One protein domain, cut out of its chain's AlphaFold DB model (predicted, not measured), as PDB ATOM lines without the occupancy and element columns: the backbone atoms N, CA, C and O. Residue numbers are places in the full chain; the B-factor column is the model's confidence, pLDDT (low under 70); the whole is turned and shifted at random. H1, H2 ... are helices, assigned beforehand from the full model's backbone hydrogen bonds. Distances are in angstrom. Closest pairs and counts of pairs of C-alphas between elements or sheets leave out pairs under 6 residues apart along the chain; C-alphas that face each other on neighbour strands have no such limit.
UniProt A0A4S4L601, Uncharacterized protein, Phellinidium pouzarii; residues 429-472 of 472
ATOM      1  N   GLY A 429     157.402 184.891 183.063       89.19
ATOM      2  CA  GLY A 429     157.888 185.690 184.191       89.19
ATOM      3  C   GLY A 429     157.182 185.352 185.509       89.19
ATOM      4  O   GLY A 429     157.839 185.177 186.538       89.19
ATOM      5  N   LEU A 430     155.856 185.175 185.482       91.25
ATOM      6  CA  LEU A 430     155.083 184.761 186.657       91.25
ATOM      7  C   LEU A 430     155.474 183.352 187.133       91.25
ATOM      8  O   LEU A 430     155.645 183.127 188.333       91.25
ATOM      9  N   ARG A 431     155.657 182.402 186.209       90.81
ATOM     10  CA  ARG A 431     156.089 181.032 186.526       90.81
ATOM     11  C   ARG A 431     157.458 181.022 187.196       90.81
ATOM     12  O   ARG A 431     157.643 180.288 188.167       90.81
ATOM     13  N   ASP A 432     158.398 181.823 186.715       90.25
ATOM     14  CA  ASP A 432     159.736 181.893 187.300       90.25
ATOM     15  C   ASP A 432     159.738 182.606 188.660       90.25
ATOM     16  O   ASP A 432     160.404 182.137 189.587       90.25
ATOM     17  N   ALA A 433     158.903 183.634 188.847       94.56
ATOM     18  CA  ALA A 433     158.693 184.261 190.153       94.56
ATOM     19  C   ALA A 433     158.111 183.277 191.190       94.56
ATOM     20  O   ALA A 433     158.624 183.176 192.307       94.56
ATOM     21  N   ILE A 434     157.096 182.488 190.811       95.38
ATOM     22  CA  ILE A 434     156.491 181.466 191.683       95.38
ATOM     23  C   ILE A 434     157.512 180.379 192.047       95.38
ATOM     24  O   ILE A 434     157.579 179.968 193.208       95.38
ATOM     25  N   LYS A 435     158.341 179.927 191.092       91.06
ATOM     26  CA  LYS A 435     159.427 178.970 191.371       91.06
ATOM     27  C   LYS A 435     160.436 179.544 192.364       91.06
ATOM     28  O   LYS A 435     160.805 178.850 193.308       91.06
ATOM     29  N   GLY A 436     160.848 180.800 192.180       91.75
ATOM     30  CA  GLY A 436     161.765 181.488 193.091       91.75
ATOM     31  C   GLY A 436     161.211 181.569 194.514       91.75
ATOM     32  O   GLY A 436     161.892 181.184 195.466       91.75
ATOM     33  N   MET A 437     159.945 181.972 194.658       94.19
ATOM     34  CA  MET A 437     159.253 182.003 195.951       94.19
ATOM     35  C   MET A 437     159.145 180.621 196.600       94.19
ATOM     36  O   MET A 437     159.362 180.501 197.803       94.19
ATOM     37  N   TYR A 438     158.844 179.573 195.826       94.88
ATOM     38  CA  TYR A 438     158.795 178.208 196.352       94.88
ATOM     39  C   TYR A 438     160.168 177.735 196.841       94.88
ATOM     40  O   TYR A 438     160.255 177.120 197.901       94.88
ATOM     41  N   CYS A 439     161.246 178.048 196.116       90.94
ATOM     42  CA  CYS A 439     162.605 177.738 196.558       90.94
ATOM     43  C   CYS A 439     162.927 178.415 197.897       90.94
ATOM     44  O   CYS A 439     163.366 177.731 198.821       90.94
ATOM     45  N   LEU A 440     162.643 179.714 198.032       89.56
ATOM     46  CA  LEU A 440     162.803 180.463 199.286       89.56
ATOM     47  C   LEU A 440     161.981 179.860 200.431       89.56
ATOM     48  O   LEU A 440     162.520 179.579 201.499       89.56
ATOM     49  N   TRP A 441     160.698 179.591 200.185       94.00
ATOM     50  CA  TRP A 441     159.818 178.954 201.160       94.00
ATOM     51  C   TRP A 441     160.353 177.580 201.585       94.00
ATOM     52  O   TRP A 441     160.452 177.302 202.775       94.00
ATOM     53  N   SER A 442     160.788 176.747 200.636       91.44
ATOM     54  CA  SER A 442     161.330 175.416 200.930       91.44
ATOM     55  C   SER A 442     162.629 175.459 201.736       91.44
ATOM     56  O   SER A 442     162.854 174.582 202.565       91.44
ATOM     57  N   LEU A 443     163.465 176.484 201.532       86.56
ATOM     58  CA  LEU A 443     164.694 176.686 202.299       86.56
ATOM     59  C   LEU A 443     164.388 177.047 203.754       86.56
ATOM     60  O   LEU A 443     165.003 176.470 204.642       86.56
ATOM     61  N   MET A 444     163.397 177.911 203.999       86.06
ATOM     62  CA  MET A 444     162.976 178.274 205.361       86.06
ATOM     63  C   MET A 444     162.425 177.092 206.167       86.06
ATOM     64  O   MET A 444     162.460 177.117 207.390       86.06
ATOM     65  N   HIS A 445     161.909 176.063 205.493       84.88
ATOM     66  CA  HIS A 445     161.298 174.901 206.144       84.88
ATOM     67  C   HIS A 445     162.209 173.666 206.133       84.88
ATOM     68  O   HIS A 445     161.826 172.619 206.650       84.88
ATOM     69  N   LYS A 446     163.419 173.767 205.567       80.06
ATOM     70  CA  LYS A 446     164.370 172.651 205.465       80.06
ATOM     71  C   LYS A 446     164.963 172.246 206.820       80.06
ATOM     72  O   LYS A 446     165.385 171.101 206.968       80.06
ATOM     73  N   ASP A 447     164.944 173.152 207.796       78.56
ATOM     74  CA  ASP A 447     165.459 172.914 209.151       78.56
ATOM     75  C   ASP A 447     164.469 172.152 210.046       78.56
ATOM     76  O   ASP A 447     164.842 171.615 211.091       78.56
ATOM     77  N   HIS A 448     163.212 172.021 209.616       72.06
ATOM     78  CA  HIS A 448     162.264 171.117 210.248       72.06
ATOM     79  C   HIS A 448     162.392 169.738 209.600       72.06
ATOM     80  O   HIS A 448     162.043 169.542 208.436       72.06
ATOM     81  N   ALA A 449     162.931 168.777 210.359       61.03
ATOM     82  CA  ALA A 449     163.005 167.374 209.961       61.03
ATOM     83  C   ALA A 449     161.672 166.921 209.345       61.03
ATOM     84  O   ALA A 449     160.620 167.329 209.825       61.03
ATOM     85  N   ILE A 450     161.734 166.095 208.291       67.62
ATOM     86  CA  ILE A 450     160.595 165.651 207.469       67.62
ATOM     87  C   ILE A 450     159.547 164.955 208.351       67.62
ATOM     88  O   ILE A 450     159.534 163.735 208.510       67.62
ATOM     89  N   THR A 451     158.675 165.745 208.961       78.25
ATOM     90  CA  THR A 451     157.481 165.293 209.655       78.25
ATOM     91  C   THR A 451     156.349 165.208 208.633       78.25
ATOM     92  O   THR A 451     156.379 165.904 207.613       78.25
ATOM     93  N   PRO A 452     155.333 164.361 208.863       77.38
ATOM     94  CA  PRO A 452     154.155 164.289 207.994       77.38
ATOM     95  C   PRO A 452     153.471 165.655 207.763       77.38
ATOM     96  O   PRO A 452     152.870 165.840 206.711       77.38
ATOM     97  N   ASP A 453     153.661 166.634 208.659       77.75
ATOM     98  CA  ASP A 453     153.200 168.027 208.502       77.75
ATOM     99  C   ASP A 453     153.823 168.769 207.305       77.75
ATOM    100  O   ASP A 453     153.223 169.692 206.754       77.75
ATOM    101  N   THR A 454     155.016 168.377 206.851       80.19
ATOM    102  CA  THR A 454     155.687 169.035 205.712       80.19
ATOM    103  C   THR A 454     154.927 168.854 204.392       80.19
ATOM    104  O   THR A 454     154.991 169.714 203.508       80.19
ATOM    105  N   ILE A 455     154.163 167.763 204.263       82.19
ATOM    106  CA  ILE A 455     153.303 167.505 203.102       82.19
ATOM    107  C   ILE A 455     152.108 168.469 203.121       82.19
ATOM    108  O   ILE A 455     151.834 169.117 202.109       82.19
ATOM    109  N   ASP A 456     151.481 168.652 204.285       89.44
ATOM    110  CA  ASP A 456     150.345 169.566 204.463       89.44
ATOM    111  C   ASP A 456     150.750 171.035 204.244       89.44
ATOM    112  O   ASP A 456     150.003 171.830 203.662       89.44
ATOM    113  N   GLN A 457     151.973 171.400 204.629       89.38
ATOM    114  CA  GLN A 457     152.544 172.726 204.393       89.38
ATOM    115  C   GLN A 457     152.773 173.015 202.901       89.38
ATOM    116  O   GLN A 457     152.436 174.101 202.417       89.38
ATOM    117  N   LYS A 458     153.278 172.034 202.141       92.69
ATOM    118  CA  LYS A 458     153.447 172.159 200.684       92.69
ATOM    119  C   LYS A 458     152.099 172.319 199.984       92.69
ATOM    120  O   LYS A 458     151.962 173.172 199.104       92.69
ATOM    121  N   ASP A 459     151.105 171.534 200.383       93.81
ATOM    122  CA  ASP A 459     149.754 171.631 199.831       93.81
ATOM    123  C   ASP A 459     149.086 172.964 200.185       93.81
ATOM    124  O   ASP A 459     148.377 173.541 199.356       93.81
ATOM    125  N   THR A 460     149.375 173.510 201.367       94.69
ATOM    126  CA  THR A 460     148.936 174.852 201.775       94.69
ATOM    127  C   THR A 460     149.553 175.933 200.887       94.69
ATOM    128  O   THR A 460     148.822 176.780 200.371       94.69
ATOM    129  N   PHE A 461     150.862 175.878 200.622       95.06
ATOM    130  CA  PHE A 461     151.521 176.813 199.703       95.06
ATOM    131  C   PHE A 461     150.921 176.736 198.291       95.06
ATOM    132  O   PHE A 461     150.568 177.759 197.704       95.06
ATOM    133  N   LEU A 462     150.740 175.525 197.754       94.75
ATOM    134  CA  LEU A 462     150.143 175.332 196.428       94.75
ATOM    135  C   LEU A 462     148.688 175.810 196.367       94.75
ATOM    136  O   LEU A 462     148.266 176.315 195.325       94.75
ATOM    137  N   ARG A 463     147.926 175.680 197.459       96.00
ATOM    138  CA  ARG A 463     146.570 176.234 197.567       96.00
ATOM    139  C   ARG A 463     146.595 177.761 197.494       96.00
ATOM    140  O   ARG A 463     145.882 178.309 196.667       96.00
ATOM    141  N   VAL A 464     147.469 178.424 198.254       96.00
ATOM    142  CA  VAL A 464     147.614 179.895 198.225       96.00
ATOM    143  C   VAL A 464     148.029 180.389 196.838       96.00
ATOM    144  O   VAL A 464     147.443 181.337 196.326       96.00
ATOM    145  N   VAL A 465     148.995 179.732 196.187       96.12
ATOM    146  CA  VAL A 465     149.409 180.103 194.824       96.12
ATOM    147  C   VAL A 465     148.249 179.957 193.837       96.12
ATOM    148  O   VAL A 465     148.051 180.839 193.006       96.12
ATOM    149  N   ARG A 466     147.453 178.884 193.932       95.19
ATOM    150  CA  ARG A 466     146.250 178.727 193.100       95.19
ATOM    151  C   ARG A 466     145.225 179.821 193.386       95.19
ATOM    152  O   ARG A 466     144.720 180.405 192.435       95.19
ATOM    153  N   ASP A 467     144.958 180.131 194.650       95.81
ATOM    154  CA  ASP A 467     144.000 181.175 195.026       95.81
ATOM    155  C   ASP A 467     144.426 182.553 194.496       95.81
ATOM    156  O   ASP A 467     143.588 183.305 194.011       95.81
ATOM    157  N   VAL A 468     145.725 182.870 194.503       94.31
ATOM    158  CA  VAL A 468     146.250 184.134 193.952       94.31
ATOM    159  C   VAL A 468     146.188 184.162 192.423       94.31
ATOM    160  O   VAL A 468     145.854 185.192 191.847       94.31
ATOM    161  N   VAL A 469     146.502 183.049 191.755       93.50
ATOM    162  CA  VAL A 469     146.529 182.978 190.283       93.50
ATOM    163  C   VAL A 469     145.121 182.933 189.679       93.50
ATOM    164  O   VAL A 469     144.923 183.465 188.592       93.50
ATOM    165  N   TYR A 470     144.151 182.311 190.357       90.81
ATOM    166  CA  TYR A 470     142.769 182.174 189.872       90.81
ATOM    167  C   TYR A 470     141.776 183.159 190.512       90.81
ATOM    168  O   TYR A 470     140.629 183.226 190.072       90.81
ATOM    169  N   GLY A 471     142.175 183.865 191.574       78.62
ATOM    170  CA  GLY A 471     141.344 184.838 192.295       78.62
ATOM    171  C   GLY A 471     141.475 186.286 191.813       78.62
ATOM    172  O   GLY A 471     140.765 187.151 192.330       78.62
ATOM    173  N   LEU A 472     142.364 186.545 190.848       54.91
ATOM    174  CA  LEU A 472     142.468 187.783 190.064       54.91
ATOM    175  C   LEU A 472     141.795 187.579 188.705       54.91
ATOM    176  O   LEU A 472     141.168 188.552 188.226       54.91
TER     177      LEU A 472
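AT A GLANCE: This is residues 429 to 472 of the 472 residues of an uncharacterized protein of Phellinidium pouzarii (UniProt A0A4S4L601). Two long helices, H1 and then H2, run side by side in opposite ways with a gap between them, as the two arms of a narrow U. The loop joining them makes the closed end, where residues 447 to 453 stick out. The printed part has 44 residues, is all helix with no named strand, and is only just loose, close to compact, with a radius of gyration of the C-alphas of 11.6 A. Its spans are 34 by 17 by 10 A, only just flat.

HOW THE PARTS SIT: H1, residues 429 to 444, and H2, residues 453 to 470, are close but not clearly touching. Their closest C-alphas, those of Ile 434 and Val 465, are 7.9 A apart. They run opposite ways at a shallow tilt of 23 degrees. In H1 and H2 every O i to N i+4 pair is within hydrogen-bond range.

IN THESE COORDINATES: H1 measures 23.0 A from C-alpha 429 at (157.888, 185.690, 184.191) to C-alpha 444. H2 measures 25.6 A and ends at C-alpha 470 at (142.769, 182.174, 189.872).

THE WHOLE: The C-alphas farthest apart, of Ala 449 and Leu 472, are 35.1 A apart. The printed part has no cut, and its link is short. Residues 449, 450 and 472 have pLDDT under 70.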